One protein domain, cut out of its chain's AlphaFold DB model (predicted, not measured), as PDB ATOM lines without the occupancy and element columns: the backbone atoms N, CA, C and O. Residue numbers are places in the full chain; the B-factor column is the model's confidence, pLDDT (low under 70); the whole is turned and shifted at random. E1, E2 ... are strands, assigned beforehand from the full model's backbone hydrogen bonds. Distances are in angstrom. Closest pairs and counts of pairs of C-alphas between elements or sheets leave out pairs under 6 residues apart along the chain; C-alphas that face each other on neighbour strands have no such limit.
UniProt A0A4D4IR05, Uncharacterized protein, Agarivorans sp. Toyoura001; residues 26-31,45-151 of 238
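Overview. This is residues 26 to 31 and 45 to 151 of the 238 residues of an uncharacterized protein of Agarivorans sp. Toyoura001 (UniProt A0A4D4IR05). Two antiparallel sheets of four strands each, E2 to E5 and E7 to E10, cross over one another and come together along both pairs of edges, E2 beside E10 and E5 beside E7, like a loose, flattened barrel. A short two-strand ladder, E1 with E6, lies at one end, and the link from E4 to E5 reaches to the other. The printed part has 113 residues and no named helix; its ten strands, E1 to E10 along the chain, hold 54 residues, under half, and the class is all strand. The sheet orders are E2-E3-E4-E5, E7-E8-E9-E10 and E1-E6. The whole is compact, with a radius of gyration of the C-alphas of 13.5 A and spans of 43 by 35 by 20 A.

Arrangement. E1, residues 56 to 58, is antiparallel to E6, residues 101 to 103, at 144 degrees, with N 57 and O 102 2.8 A apart, within hydrogen-bond range. E1 runs on into E2, residues 61 to 64, at 85 degrees. E2, E3, residues 70 to 74, E4, residues 79 to 84, and E5, residues 94 to 97, form a meander, each strand the antiparallel neighbour of the one before. Within hydrogen-bond range are N 63 and O 72, 2.8 A, N 73 and O 81, 2.8 A, and N 80 and O 96, 2.8 A. E7, residues 106 to 115, E8, residues 121 to 130, E9, residues 136 to 140, and E10, residues 147 to 150, form a second meander, with N 110 and O 124 at 2.9 A, N 129 and O 137 at 2.9 A, and N 138 and O 148 at 2.7 A. This sheet is only just strongly twisted, its C-alphas up to 4.4 A off its best plane. E7 bends by 81 degrees at residue 112. The closest C-alphas of E2 and E10 are those of Tyr 63 and Lys 150, 4.3 A; those of E5 and E7 are Gly 96 and Cys 114, 4.6 A. E4 and E9 are apart.

Along the chain. E1 begins at C-alpha 56, (44.825, 11.712, 20.104). E4 is 16.7 A long, E7 22.2 A and E8, residues 121 to 130, 28.5 A. E10 ends at C-alpha 150, (44.450, 23.034, 9.527).

Size, cuts and confidence. The C-alphas of Asn 54 and Thr 88, the two farthest apart, are 42.9 A apart. Residues 32 to 44 are not printed, and C-alphas 31 and 45 are 15.0 A apart across the cut. No link between named strands is long. The mean pLDDT of the printed part is 79.8; residues 27 to 31, 45 to 55 and 85 to 93 are under 70.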
ATOM      1  N   ASN A  26      28.580  13.231  24.609       71.56
ATOM      2  CA  ASN A  26      28.128  14.371  25.412       71.56
ATOM      3  C   ASN A  26      29.052  14.549  26.628       71.56
ATOM      4  O   ASN A  26      29.195  13.647  27.466       71.56
ATOM      5  N   LEU A  27      29.667  15.726  26.723       62.56
ATOM      6  CA  LEU A  27      30.678  16.033  27.730       62.56
ATOM      7  C   LEU A  27      30.085  16.543  29.055       62.56
ATOM      8  O   LEU A  27      30.669  16.269  30.108       62.56
ATOM      9  N   CYS A  28      28.892  17.149  29.039       61.72
ATOM     10  CA  CYS A  28      28.146  17.550  30.243       61.72
ATOM     11  C   CYS A  28      27.690  16.330  31.080       61.72
ATOM     12  O   CYS A  28      27.675  16.389  32.308       61.72
ATOM     13  N   SER A  29      27.381  15.190  30.448       48.25
ATOM     14  CA  SER A  29      26.832  14.001  31.134       48.25
ATOM     15  C   SER A  29      27.844  13.155  31.927       48.25
ATOM     16  O   SER A  29      27.448  12.362  32.782       48.25
ATOM     17  N   LYS A  30      29.151  13.292  31.663       48.75
ATOM     18  CA  LYS A  30      30.195  12.416  32.238       48.75
ATOM     19  C   LYS A  30      30.874  12.954  33.501       48.75
ATOM     20  O   LYS A  30      31.679  12.235  34.085       48.75
ATOM     21  N   ASN A  31      30.535  14.161  33.960       43.38
ATOM     22  CA  ASN A  31      31.061  14.732  35.204       43.38
ATOM     23  C   ASN A  31      29.930  14.997  36.207       43.38
ATOM     24  O   ASN A  31      29.327  16.066  36.214       43.38
ATOM     25  N   ASN A  45      38.468  27.924  30.310       42.81
ATOM     26  CA  ASN A  45      38.930  26.537  30.461       42.81
ATOM     27  C   ASN A  45      37.863  25.471  30.790       42.81
ATOM     28  O   ASN A  45      37.494  25.292  31.953       42.81
ATOM     29  N   LYS A  46      37.496  24.643  29.803       48.66
ATOM     30  CA  LYS A  46      36.971  23.282  30.036       48.66
ATOM     31  C   LYS A  46      37.537  22.278  29.021       48.66
ATOM     32  O   LYS A  46      36.814  21.540  28.366       48.66
ATOM     33  N   GLY A  47      38.862  22.212  28.912       49.72
ATOM     34  CA  GLY A  47      39.539  21.157  28.159       49.72
ATOM     35  C   GLY A  47      39.637  19.850  28.953       49.72
ATOM     36  O   GLY A  47      40.510  19.705  29.801       49.72
ATOM     37  N   GLY A  48      38.764  18.876  28.689       52.22
ATOM     38  CA  GLY A  48      38.918  17.513  29.216       52.22
ATOM     39  C   GLY A  48      39.876  16.665  28.370       52.22
ATOM     40  O   GLY A  48      39.769  16.664  27.145       52.22
ATOM     41  N   GLN A  49      40.764  15.893  29.006       54.34
ATOM     42  CA  GLN A  49      41.619  14.906  28.325       54.34
ATOM     43  C   GLN A  49      40.773  13.790  27.670       54.34
ATOM     44  O   GLN A  49      39.720  13.421  28.211       54.34
ATOM     45  N   PRO A  50      41.182  13.248  26.510       54.94
ATOM     46  CA  PRO A  50      40.445  12.209  25.790       54.94
ATOM     47  C   PRO A  50      40.332  10.907  26.598       54.94
ATOM     48  O   PRO A  50      41.184  10.580  27.417       54.94
ATOM     49  N   ILE A  51      39.263  10.141  26.353       54.47
ATOM     50  CA  ILE A  51      38.918   8.931  27.127       54.47
ATOM     51  C   ILE A  51      39.845   7.741  26.794       54.47
ATOM     52  O   ILE A  51      39.939   6.796  27.571       54.47
ATOM     53  N   ASN A  52      40.562   7.772  25.666       55.09
ATOM     54  CA  ASN A  52      41.570   6.766  25.325       55.09
ATOM     55  C   ASN A  52      42.714   7.403  24.492       55.09
ATOM     56  O   ASN A  52      42.416   8.105  23.520       55.09
ATOM     57  N   PRO A  53      43.989   7.180  24.878       56.09
ATOM     58  CA  PRO A  53      45.158   7.912  24.377       56.09
ATOM     59  C   PRO A  53      45.695   7.459  23.008       56.09
ATOM     60  O   PRO A  53      46.552   8.133  22.450       56.09
ATOM     61  N   ASN A  54      45.225   6.345  22.438       56.62
ATOM     62  CA  ASN A  54      45.914   5.704  21.303       56.62
ATOM     63  C   ASN A  54      45.659   6.323  19.911       56.62
ATOM     64  O   ASN A  54      46.073   5.741  18.913       56.62
ATOM     65  N   ASN A  55      44.990   7.476  19.814       67.62
ATOM     66  CA  ASN A  55      44.815   8.213  18.553       67.62
ATOM     67  C   ASN A  55      44.385   9.665  18.822       67.62
ATOM     68  O   ASN A  55      43.299  10.097  18.419       67.62
ATOM     69  N   THR A  56      45.174  10.374  19.628       81.31
ATOM     70  CA  THR A  56      44.825  11.712  20.104       81.31
ATOM     71  C   THR A  56      45.354  12.803  19.182       81.31
ATOM     72  O   THR A  56      46.488  12.758  18.713       81.31
ATOM     73  N   LEU A  57      44.520  13.807  18.939       88.06
ATOM     74  CA  LEU A  57      44.875  15.027  18.223       88.06
ATOM     75  C   LEU A  57      44.915  16.185  19.216       88.06
ATOM     76  O   LEU A  57      44.068  16.258  20.109       88.06
ATOM     77  N   ASN A  58      45.887  17.081  19.058       88.56
ATOM     78  CA  ASN A  58      45.845  18.405  19.673       88.56
ATOM     79  C   ASN A  58      44.980  19.309  18.785       88.56
ATOM     80  O   ASN A  58      45.189  19.353  17.570       88.56
ATOM     81  N   THR A  59      44.008  19.991  19.386       90.44
ATOM     82  CA  THR A  59      43.050  20.830  18.660       90.44
ATOM     83  C   THR A  59      43.561  22.242  18.389       90.44
ATOM     84  O   THR A  59      43.064  22.868  17.459       90.44
ATOM     85  N   ALA A  60      44.567  22.734  19.115       89.19
ATOM     86  CA  ALA A  60      45.072  24.096  18.968       89.19
ATOM     87  C   ALA A  60      45.635  24.364  17.561       89.19
ATOM     88  O   ALA A  60      46.347  23.525  16.997       89.19
ATOM     89  N   GLY A  61      45.350  25.532  16.991       90.56
ATOM     90  CA  GLY A  61      45.849  25.964  15.685       90.56
ATOM     91  C   GLY A  61      44.882  26.859  14.911       90.56
ATOM     92  O   GLY A  61      43.792  27.178  15.380       90.56
ATOM     93  N   ILE A  62      45.312  27.236  13.707       90.81
ATOM     94  CA  ILE A  62      44.543  28.016  12.734       90.81
ATOM     95  C   ILE A  62      43.937  27.039  11.718       90.81
ATOM     96  O   ILE A  62      44.647  26.180  11.184       90.81
ATOM     97  N   TYR A  63      42.632  27.144  11.480       92.44
ATOM     98  CA  TYR A  63      41.884  26.328  10.529       92.44
ATOM     99  C   TYR A  63      41.153  27.252   9.558       92.44
ATOM    100  O   TYR A  63      40.473  28.174   9.997       92.44
ATOM    101  N   ARG A  64      41.248  26.985   8.258       90.31
ATOM    102  CA  ARG A  64      40.592  27.786   7.212       90.31
ATOM    103  C   ARG A  64      39.567  26.962   6.459       90.31
ATOM    104  O   ARG A  64      39.754  25.752   6.313       90.31
ATOM    105  N   ASP A  65      38.470  27.565   6.039       90.88
ATOM    106  CA  ASP A  65      37.503  26.873   5.193       90.88
ATOM    107  C   ASP A  65      38.089  26.598   3.783       90.88
ATOM    108  O   ASP A  65      39.288  26.714   3.553       90.88
ATOM    109  N   THR A  66      37.279  26.120   2.835       86.94
ATOM    110  CA  THR A  66      37.809  25.766   1.498       86.94
ATOM    111  C   THR A  66      37.999  26.983   0.598       86.94
ATOM    112  O   THR A  66      38.830  26.924  -0.309       86.94
ATOM    113  N   ALA A  67      37.216  28.042   0.814       84.06
ATOM    114  CA  ALA A  67      37.351  29.288   0.072       84.06
ATOM    115  C   ALA A  67      38.454  30.196   0.643       84.06
ATOM    116  O   ALA A  67      38.870  31.117  -0.048       84.06
ATOM    117  N   ASP A  68      38.957  29.879   1.843       78.62
ATOM    118  CA  ASP A  68      39.814  30.746   2.659       78.62
ATOM    119  C   ASP A  68      39.115  32.075   3.030       78.62
ATOM    120  O   ASP A  68      39.782  33.052   3.343       78.62
ATOM    121  N   ASP A  69      37.775  32.080   3.051       79.69
ATOM    122  CA  ASP A  69      36.928  33.224   3.421       79.69
ATOM    123  C   ASP A  69      36.598  33.221   4.925       79.69
ATOM    124  O   ASP A  69      36.247  34.248   5.500       79.69
ATOM    125  N   HIS A  70      36.708  32.068   5.593       85.94
ATOM    126  CA  HIS A  70      36.412  31.939   7.017       85.94
ATOM    127  C   HIS A  70      37.535  31.231   7.770       85.94
ATOM    128  O   HIS A  70      38.089  30.214   7.329       85.94
ATOM    129  N   VAL A  71      37.806  31.703   8.986       88.12
ATOM    130  CA  VAL A  71      38.876  31.174   9.836       88.12
ATOM    131  C   VAL A  71      38.328  30.763  11.195       88.12
ATOM    132  O   VAL A  71      37.637  31.515  11.871       88.12
ATOM    133  N   ALA A  72      38.693  29.569  11.649       91.25
ATOM    134  CA  ALA A  72      38.507  29.134  13.023       91.25
ATOM    135  C   ALA A  72      39.872  29.023  13.705       91.25
ATOM    136  O   ALA A  72      40.767  28.306  13.254       91.25
ATOM    137  N   VAL A  73      40.033  29.717  14.825       90.12
ATOM    138  CA  VAL A  73      41.251  29.682  15.630       90.12
ATOM    139  C   VAL A  73      40.960  28.970  16.936       90.12
ATOM    140  O   VAL A  73      40.108  29.409  17.706       90.12
ATOM    141  N   VAL A  74      41.686  27.887  17.197       90.88
ATOM    142  CA  VAL A  74      41.594  27.115  18.438       90.88
ATOM    143  C   VAL A  74      42.836  27.388  19.279       90.88
ATOM    144  O   VAL A  74      43.952  27.112  18.846       90.88
ATOM    145  N   SER A  75      42.663  27.914  20.485       86.81
ATOM    146  CA  SER A  75      43.762  28.132  21.429       86.81
ATOM    147  C   SER A  75      44.236  26.832  22.088       86.81
ATOM    148  O   SER A  75      43.534  25.814  22.118       86.81
ATOM    149  N   SER A  76      45.397  26.901  22.732       84.56
ATOM    150  CA  SER A  76      45.985  25.856  23.579       84.56
ATOM    151  C   SER A  76      45.060  25.360  24.696       84.56
ATOM    152  O   SER A  76      45.204  24.234  25.173       84.56
ATOM    153  N   ASN A  77      44.090  26.186  25.093       80.69
ATOM    154  CA  ASN A  77      43.121  25.891  26.141       80.69
ATOM    155  C   ASN A  77      41.739  25.442  25.617       80.69
ATOM    156  O   ASN A  77      40.834  25.180  26.414       80.69
ATOM    157  N   GLY A  78      41.585  25.302  24.295       84.12
ATOM    158  CA  GLY A  78      40.362  24.813  23.654       84.12
ATOM    159  C   GLY A  78      39.292  25.880  23.405       84.12
ATOM    160  O   GLY A  78      38.149  25.538  23.100       84.12
ATOM    161  N   ARG A  79      39.622  27.170  23.517       84.38
ATOM    162  CA  ARG A  79      38.744  28.260  23.072       84.38
ATOM    163  C   ARG A  79      38.782  28.342  21.553       84.38
ATOM    164  O   ARG A  79      39.863  28.393  20.975       84.38
ATOM    165  N   VAL A  80      37.611  28.413  20.932       88.69
ATOM    166  CA  VAL A  80      37.471  28.628  19.491       88.69
ATOM    167  C   VAL A  80      36.981  30.046  19.237       88.69
ATOM    168  O   VAL A  80      36.004  30.480  19.851       88.69
ATOM    169  N   LEU A  81      37.659  30.753  18.343       87.56
ATOM    170  CA  LEU A  81      37.231  32.035  17.795       87.56
ATOM    171  C   LEU A  81      36.983  31.837  16.302       87.56
ATOM    172  O   LEU A  81      37.879  31.365  15.601       87.56
ATOM    173  N   PHE A  82      35.777  32.159  15.851       88.19
ATOM    174  CA  PHE A  82      35.417  32.162  14.439       88.19
ATOM    175  C   PHE A  82      35.518  33.591  13.918       88.19
ATOM    176  O   PHE A  82      34.974  34.512  14.530       88.19
ATOM    177  N   TRP A  83      36.255  33.746  12.828       81.00
ATOM    178  CA  TRP A  83      36.537  35.001  12.157       81.00
ATOM    179  C   TRP A  83      36.007  34.900  10.729       81.00
ATOM    180  O   TRP A  83      36.214  33.876  10.069       81.00
ATOM    181  N   ASP A  84      35.370  35.964  10.268       71.88
ATOM    182  CA  ASP A  84      35.095  36.182   8.853       71.88
ATOM    183  C   ASP A  84      36.269  36.971   8.263       71.88
ATOM    184  O   ASP A  84      36.670  37.990   8.831       71.88
ATOM    185  N   ASP A  85      36.880  36.482   7.183       58.44
ATOM    186  CA  ASP A  85      38.106  37.049   6.589       58.44
ATOM    187  C   ASP A  85      37.806  38.310   5.744       58.44
ATOM    188  O   ASP A  85      38.455  38.597   4.736       58.44
ATOM    189  N   TYR A  86      36.807  39.116   6.134       53.91
ATOM    190  CA  TYR A  86      36.670  40.456   5.573       53.91
ATOM    191  C   TYR A  86      37.700  41.381   6.217       53.91
ATOM    192  O   TYR A  86      37.626  41.719   7.399       53.91
ATOM    193  N   TYR A  87      38.604  41.852   5.357       45.16
ATOM    194  CA  TYR A  87      39.602  42.928   5.461       45.16
ATOM    195  C   TYR A  87      39.215  44.217   6.226       45.16
ATOM    196  O   TYR A  87      39.984  45.178   6.208       45.16
ATOM    197  N   THR A  88      38.068  44.295   6.898       43.78
ATOM    198  CA  THR A  88      37.590  45.505   7.570       43.78
ATOM    199  C   THR A  88      37.051  45.320   8.984       43.78
ATOM    200  O   THR A  88      36.858  46.353   9.623       43.78
ATOM    201  N   ASP A  89      36.821  44.105   9.507       45.06
ATOM    202  CA  ASP A  89      36.090  43.978  10.779       45.06
ATOM    203  C   ASP A  89      36.766  43.190  11.906       45.06
ATOM    204  O   ASP A  89      37.368  42.133  11.750       45.06
ATOM    205  N   ARG A  90      36.657  43.790  13.097       50.12
ATOM    206  CA  ARG A  90      37.274  43.391  14.371       50.12
ATOM    207  C   ARG A  90      36.553  42.247  15.079       50.12
ATOM    208  O   ARG A  90      36.923  41.908  16.206       50.12
ATOM    209  N   GLU A  91      35.489  41.700  14.518       54.62
ATOM    210  CA  GLU A  91      34.556  40.935  15.330       54.62
ATOM    211  C   GLU A  91      34.783  39.442  15.154       54.62
ATOM    212  O   GLU A  91      34.502  38.847  14.124       54.62
ATOM    213  N   VAL A  92      35.289  38.822  16.223       59.28
ATOM    214  CA  VAL A  92      35.011  37.411  16.483       59.28
ATOM    215  C   VAL A  92      33.500  37.243  16.384       59.28
ATOM    216  O   VAL A  92      32.779  37.627  17.310       59.28
ATOM    217  N   GLU A  93      33.028  36.686  15.279       67.19
ATOM    218  CA  GLU A  93      31.601  36.556  15.016       67.19
ATOM    219  C   GLU A  93      30.987  35.570  15.994       67.19
ATOM    220  O   GLU A  93      29.926  35.782  16.580       67.19
ATOM    221  N   GLN A  94      31.693  34.466  16.203       80.00
ATOM    222  CA  GLN A  94      31.203  33.385  17.027       80.00
ATOM    223  C   GLN A  94      32.314  32.854  17.913       80.00
ATOM    224  O   GLN A  94      33.506  32.882  17.588       80.00
ATOM    225  N   ARG A  95      31.912  32.353  19.076       85.81
ATOM    226  CA  ARG A  95      32.821  31.749  20.051       85.81
ATOM    227  C   ARG A  95      32.376  30.332  20.332       85.81
ATOM    228  O   ARG A  95      31.188  30.084  20.505       85.81
ATOM    229  N   GLY A  96      33.336  29.423  20.410       86.75
ATOM    230  CA  GLY A  96      33.107  28.021  20.728       86.75
ATOM    231  C   GLY A  96      34.057  27.518  21.809       86.75
ATOM    232  O   GLY A  96      35.049  28.164  22.153       86.75
ATOM    233  N   LEU A  97      33.775  26.320  22.315       85.88
ATOM    234  CA  LEU A  97      34.689  25.557  23.164       85.88
ATOM    235  C   LEU A  97      34.864  24.149  22.603       85.88
ATOM    236  O   LEU A  97      33.892  23.518  22.185       85.88
ATOM    237  N   VAL A  98      36.097  23.657  22.629       87.06
ATOM    238  CA  VAL A  98      36.470  22.282  22.295       87.06
ATOM    239  C   VAL A  98      37.399  21.718  23.363       87.06
ATOM    240  O   VAL A  98      37.996  22.443  24.159       87.06
ATOM    241  N   ARG A  99      37.576  20.398  23.375       85.25
ATOM    242  CA  ARG A  99      38.635  19.775  24.174       85.25
ATOM    243  C   ARG A  99      40.009  20.132  23.614       85.25
ATOM    244  O   ARG A  99      40.202  20.130  22.406       85.25
ATOM    245  N   ILE A 100      40.983  20.329  24.503       83.75
ATOM    246  CA  ILE A 100      42.399  20.554  24.150       83.75
ATOM    247  C   ILE A 100      42.964  19.368  23.356       83.75
ATOM    248  O   ILE A 100      43.784  19.524  22.453       83.75
ATOM    249  N   SER A 101      42.503  18.159  23.684       84.00
ATOM    250  CA  SER A 101      42.819  16.966  22.920       84.00
ATOM    251  C   SER A 101      41.605  16.061  22.749       84.00
ATOM    252  O   SER A 101      40.802  15.862  23.667       84.00
ATOM    253  N   VAL A 102      41.477  15.516  21.545       84.94
ATOM    254  CA  VAL A 102      40.338  14.722  21.086       84.94
ATOM    255  C   VAL A 102      40.817  13.429  20.454       84.94
ATOM    256  O   VAL A 102      41.968  13.310  20.047       84.94
ATOM    257  N   GLN A 103      39.921  12.460  20.345       86.56
ATOM    258  CA  GLN A 103      40.123  11.319  19.469       86.56
ATOM    259  C   GLN A 103      39.732  11.702  18.049       86.56
ATOM    260  O   GLN A 103      38.692  12.327  17.837       86.56
ATOM    261  N   ALA A 104      40.565  11.310  17.090       87.00
ATOM    262  CA  ALA A 104      40.236  11.457  15.682       87.00
ATOM    263  C   ALA A 104      38.934  10.716  15.336       87.00
ATOM    264  O   ALA A 104      38.732   9.591  15.795       87.00
ATOM    265  N   ASN A 105      38.112  11.314  14.471       87.06
ATOM    266  CA  ASN A 105      36.840  10.763  13.980       87.06
ATOM    267  C   ASN A 105      35.765  10.530  15.059       87.06
ATOM    268  O   ASN A 105      34.786   9.828  14.804       87.06
ATOM    269  N   THR A 106      35.926  11.126  16.241       86.69
ATOM    270  CA  THR A 106      34.915  11.110  17.302       86.69
ATOM    271  C   THR A 106      34.144  12.424  17.297       86.69
ATOM    272  O   THR A 106      34.748  13.499  17.325       86.69
ATOM    273  N   GLU A 107      32.814  12.342  17.305       90.00
ATOM    274  CA  GLU A 107      31.957  13.505  17.522       90.00
ATOM    275  C   GLU A 107      31.836  13.820  19.017       90.00
ATOM    276  O   GLU A 107      31.640  12.939  19.861       90.00
ATOM    277  N   TYR A 108      31.943  15.100  19.346       87.19
ATOM    278  CA  TYR A 108      31.813  15.641  20.688       87.19
ATOM    279  C   TYR A 108      30.681  16.654  20.734       87.19
ATOM    280  O   TYR A 108      30.412  17.350  19.756       87.19
ATOM    281  N   THR A 109      30.045  16.766  21.896       87.44
ATOM    282  CA  THR A 109      29.017  17.776  22.146       87.44
ATOM    283  C   THR A 109      29.292  18.496  23.459       87.44
ATOM    284  O   THR A 109      29.417  17.855  24.507       87.44
ATOM    285  N   GLU A 110      29.356  19.823  23.381       82.31
ATOM    286  CA  GLU A 110      29.415  20.745  24.519       82.31
ATOM    287  C   GLU A 110      28.154  21.614  24.532       82.31
ATOM    288  O   GLU A 110      27.894  22.375  23.597       82.31
ATOM    289  N   ASP A 111      27.345  21.499  25.582       81.69
ATOM    290  CA  ASP A 111      26.069  22.208  25.664       81.69
ATOM    291  C   ASP A 111      26.266  23.706  25.938       81.69
ATOM    292  O   ASP A 111      27.075  24.100  26.779       81.69
ATOM    293  N   SER A 112      25.513  24.549  25.221       82.56
ATOM    294  CA  SER A 112      25.578  26.021  25.324       82.56
ATOM    295  C   SER A 112      26.981  26.625  25.127       82.56
ATOM    296  O   SER A 112      27.288  27.672  25.694       82.56
ATOM    297  N   ALA A 113      27.837  25.972  24.338       84.38
ATOM    298  CA  ALA A 113      29.212  26.400  24.101       84.38
ATOM    299  C   ALA A 113      29.396  27.279  22.854       84.38
ATOM    300  O   ALA A 113      30.377  28.014  22.793       84.38
ATOM    301  N   CYS A 114      28.480  27.214  21.881       87.31
ATOM    302  CA  CYS A 114      28.510  28.082  20.705       87.31
ATOM    303  C   CYS A 114      27.752  29.381  21.003       87.31
ATOM    304  O   CYS A 114      26.549  29.334  21.267       87.31
ATOM    305  N   GLN A 115      28.442  30.520  20.980       86.56
ATOM    306  CA  GLN A 115      27.865  31.851  21.160       86.56
ATOM    307  C   GLN A 115      27.864  32.614  19.844       86.56
ATOM    308  O   GLN A 115      28.923  32.831  19.262       86.56
ATOM    309  N   TYR A 116      26.677  33.061  19.449       82.69
ATOM    310  CA  TYR A 116      26.441  33.892  18.271       82.69
ATOM    311  C   TYR A 116      26.554  35.389  18.610       82.69
ATOM    312  O   TYR A 116      26.391  35.744  19.787       82.69
ATOM    313  N   PRO A 117      26.717  36.287  17.614       77.56
ATOM    314  CA  PRO A 117      26.799  37.734  17.849       77.56
ATOM    315  C   PRO A 117      25.588  38.292  18.606       77.56
ATOM    316  O   PRO A 117      25.700  39.206  19.418       77.56
ATOM    317  N   SER A 118      24.413  37.687  18.405       79.38
ATOM    318  CA  SER A 118      23.167  38.034  19.101       79.38
ATOM    319  C   SER A 118      23.169  37.716  20.604       79.38
ATOM    320  O   SER A 118      22.206  38.036  21.301       79.38
ATOM    321  N   GLY A 119      24.204  37.038  21.108       78.75
ATOM    322  CA  GLY A 119      24.273  36.504  22.467       78.75
ATOM    323  C   GLY A 119      23.541  35.171  22.648       78.75
ATOM    324  O   GLY A 119      23.567  34.610  23.745       78.75
ATOM    325  N   TYR A 120      22.906  34.641  21.598       84.19
ATOM    326  CA  TYR A 120      22.290  33.317  21.626       84.19
ATOM    327  C   TYR A 120      23.344  32.226  21.864       84.19
ATOM    328  O   TYR A 120      24.421  32.255  21.270       84.19
ATOM    329  N   LEU A 121      23.015  31.260  22.730       85.62
ATOM    330  CA  LEU A 121      23.866  30.119  23.065       85.62
ATOM    331  C   LEU A 121      23.246  28.819  22.548       85.62
ATOM    332  O   LEU A 121      22.105  28.497  22.887       85.62
ATOM    333  N   ALA A 122      24.025  28.042  21.801       87.69
ATOM    334  CA  ALA A 122      23.653  26.721  21.296       87.69
ATOM    335  C   ALA A 122      24.670  25.653  21.719       87.69
ATOM    336  O   ALA A 122      25.805  25.964  22.093       87.69
ATOM    337  N   SER A 123      24.284  24.378  21.653       88.00
ATOM    338  CA  SER A 123      25.248  23.284  21.797       88.00
ATOM    339  C   SER A 123      26.231  23.284  20.625       88.00
ATOM    340  O   SER A 123      25.830  23.386  19.463       88.00
ATOM    341  N   HIS A 124      27.517  23.151  20.940       90.00
ATOM    342  CA  HIS A 124      28.596  23.011  19.974       90.00
ATOM    343  C   HIS A 124      28.854  21.522  19.741       90.00
ATOM    344  O   HIS A 124      29.321  20.810  20.633       90.00
ATOM    345  N   VAL A 125      28.521  21.054  18.544       91.31
ATOM    346  CA  VAL A 125      28.807  19.711  18.047       91.31
ATOM    347  C   VAL A 125      30.005  19.805  17.118       91.31
ATOM    348  O   VAL A 125      29.985  20.583  16.163       91.31
ATOM    349  N   TYR A 126      31.047  19.031  17.401       93.25
ATOM    350  CA  TYR A 126      32.291  19.109  16.649       93.25
ATOM    351  C   TYR A 126      33.039  17.782  16.559       93.25
ATOM    352  O   TYR A 126      32.882  16.891  17.393       93.25
ATOM    353  N   SER A 127      33.912  17.671  15.562       93.06
ATOM    354  CA  SER A 127      34.854  16.561  15.418       93.06
ATOM    355  C   SER A 127      36.130  17.006  14.704       93.06
ATOM    356  O   SER A 127      36.168  18.051  14.051       93.06
ATOM    357  N   PHE A 128      37.187  16.206  14.848       93.44
ATOM    358  CA  PHE A 128      38.459  16.415  14.162       93.44
ATOM    359  C   PHE A 128      38.850  15.151  13.401       93.44
ATOM    360  O   PHE A 128      38.913  14.060  13.978       93.44
ATOM    361  N   THR A 129      39.150  15.314  12.118       93.62
ATOM    362  CA  THR A 129      39.421  14.215  11.191       93.62
ATOM    363  C   THR A 129      40.765  14.448  10.512       93.62
ATOM    364  O   THR A 129      40.914  15.428   9.783       93.62
ATOM    365  N   PRO A 130      41.770  13.582  10.731       92.31
ATOM    366  CA  PRO A 130      42.981  13.592   9.929       92.31
ATOM    367  C   PRO A 130      42.619  13.329   8.468       92.31
ATOM    368  O   PRO A 130      41.947  12.343   8.156       92.31
ATOM    369  N   ILE A 131      43.079  14.201   7.584       90.75
ATOM    370  CA  ILE A 131      42.920  14.073   6.137       90.75
ATOM    371  C   ILE A 131      44.304  13.899   5.487       90.75
ATOM    372  O   ILE A 131      45.303  13.646   6.167       90.75
ATOM    373  N   GLN A 132      44.370  13.960   4.156       88.44
ATOM    374  CA  GLN A 132      45.627  13.814   3.417       88.44
ATOM    375  C   GLN A 132      46.659  14.884   3.823       88.44
ATOM    376  O   GLN A 132      46.326  15.912   4.409       88.44
ATOM    377  N   ASP A 133      47.938  14.604   3.562       85.50
ATOM    378  CA  ASP A 133      49.054  15.530   3.803       85.50
ATOM    379  C   ASP A 133      49.209  16.014   5.252       85.50
ATOM    380  O   ASP A 133      49.694  17.113   5.509       85.50
ATOM    381  N   LYS A 134      48.835  15.168   6.224       85.50
ATOM    382  CA  LYS A 134      48.871  15.475   7.669       85.50
ATOM    383  C   LYS A 134      47.984  16.664   8.067       85.50
ATOM    384  O   LYS A 134      48.140  17.182   9.174       85.50
ATOM    385  N   ALA A 135      47.078  17.101   7.196       90.62
ATOM    386  CA  ALA A 135      46.103  18.117   7.542       90.62
ATOM    387  C   ALA A 135      45.005  17.531   8.446       90.62
ATOM    388  O   ALA A 135      44.784  16.317   8.498       90.62
ATOM    389  N   VAL A 136      44.328  18.404   9.185       93.56
ATOM    390  CA  VAL A 136      43.226  18.051  10.086       93.56
ATOM    391  C   VAL A 136      42.016  18.892   9.722       93.56
ATOM    392  O   VAL A 136      42.077  20.119   9.754       93.56
ATOM    393  N   GLN A 137      40.911  18.229   9.403       96.00
ATOM    394  CA  GLN A 137      39.619  18.864   9.205       96.00
ATOM    395  C   GLN A 137      38.903  18.996  10.553       96.00
ATOM    396  O   GLN A 137      38.678  18.002  11.242       96.00
ATOM    397  N   PHE A 138      38.542  20.219  10.913       97.00
ATOM    398  CA  PHE A 138      37.650  20.573  12.005       97.00
ATOM    399  C   PHE A 138      36.230  20.716  11.447       97.00
ATOM    400  O   PHE A 138      35.951  21.615  10.652       97.00
ATOM    401  N   SER A 139      35.344  19.800  11.830       96.31
ATOM    402  CA  SER A 139      33.916  19.874  11.515       96.31
ATOM    403  C   SER A 139      33.184  20.466  12.704       96.31
ATOM    404  O   SER A 139      33.400  20.022  13.833       96.31
ATOM    405  N   THR A 140      32.288  21.414  12.457       94.94
ATOM    406  CA  THR A 140      31.550  22.095  13.522       94.94
ATOM    407  C   THR A 140      30.176  22.577  13.048       94.94
ATOM    408  O   THR A 140      29.948  22.794  11.858       94.94
ATOM    409  N   ASN A 141      29.234  22.691  13.984       92.31
ATOM    410  CA  ASN A 141      27.955  23.383  13.797       92.31
ATOM    411  C   ASN A 141      27.977  24.843  14.302       92.31
ATOM    412  O   ASN A 141      26.912  25.445  14.436       92.31
ATOM    413  N   CYS A 142      29.154  25.354  14.659       89.19
ATOM    414  CA  CYS A 142      29.417  26.715  15.103       89.19
ATOM    415  C   CYS A 142      30.342  27.402  14.091       89.19
ATOM    416  O   CYS A 142      31.162  26.732  13.466       89.19
ATOM    417  N   GLY A 143      30.235  28.718  13.956       86.19
ATOM    418  CA  GLY A 143      30.835  29.454  12.847       86.19
ATOM    419  C   GLY A 143      29.993  29.363  11.575       86.19
ATOM    420  O   GLY A 143      29.016  28.613  11.492       86.19
ATOM    421  N   ASP A 144      30.381  30.152  10.582       85.12
ATOM    422  CA  ASP A 144      29.637  30.279   9.329       85.12
ATOM    423  C   ASP A 144      29.946  29.143   8.345       85.12
ATOM    424  O   ASP A 144      29.066  28.682   7.606       85.12
ATOM    425  N   ALA A 145      31.162  28.593   8.404       87.88
ATOM    426  CA  ALA A 145      31.527  27.400   7.656       87.88
ATOM    427  C   ALA A 145      31.319  26.128   8.486       87.88
ATOM    428  O   ALA A 145      31.580  26.058   9.683       87.88
ATOM    429  N   ARG A 146      30.908  25.049   7.812       90.19
ATOM    430  CA  ARG A 146      30.774  23.722   8.443       90.19
ATOM    431  C   ARG A 146      32.105  23.007   8.646       90.19
ATOM    432  O   ARG A 146      32.205  22.111   9.485       90.19
ATOM    433  N   PHE A 147      33.095  23.342   7.823       94.75
ATOM    434  CA  PHE A 147      34.366  22.640   7.750       94.75
ATOM    435  C   PHE A 147      35.508  23.633   7.629       94.75
ATOM    436  O   PHE A 147      35.534  24.431   6.696       94.75
ATOM    437  N   TYR A 148      36.482  23.491   8.517       94.75
ATOM    438  CA  TYR A 148      37.744  24.210   8.476       94.75
ATOM    439  C   TYR A 148      38.893  23.202   8.434       94.75
ATOM    440  O   TYR A 148      38.783  22.097   8.959       94.75
ATOM    441  N   THR A 149      40.016  23.551   7.826       94.31
ATOM    442  CA  THR A 149      41.173  22.679   7.640       94.31
ATOM    443  C   THR A 149      42.418  23.359   8.177       94.31
ATOM    444  O   THR A 149      42.791  24.444   7.740       94.31
ATOM    445  N   LYS A 150      43.099  22.685   9.099       92.31
ATOM    446  CA  LYS A 150      44.450  23.034   9.527       92.31
ATOM    447  C   LYS A 150      45.435  22.232   8.701       92.31
ATOM    448  O   LYS A 150      45.461  21.002   8.775       92.31
ATOM    449  N   ARG A 151      46.269  22.921   7.930       85.94
ATOM    450  CA  ARG A 151      47.421  22.305   7.263       85.94
ATOM    451  C   ARG A 151      48.593  22.238   8.245       85.94
ATOM    452  O   ARG A 151      48.649  23.040   9.178       85.94
TER     453      ARG A 151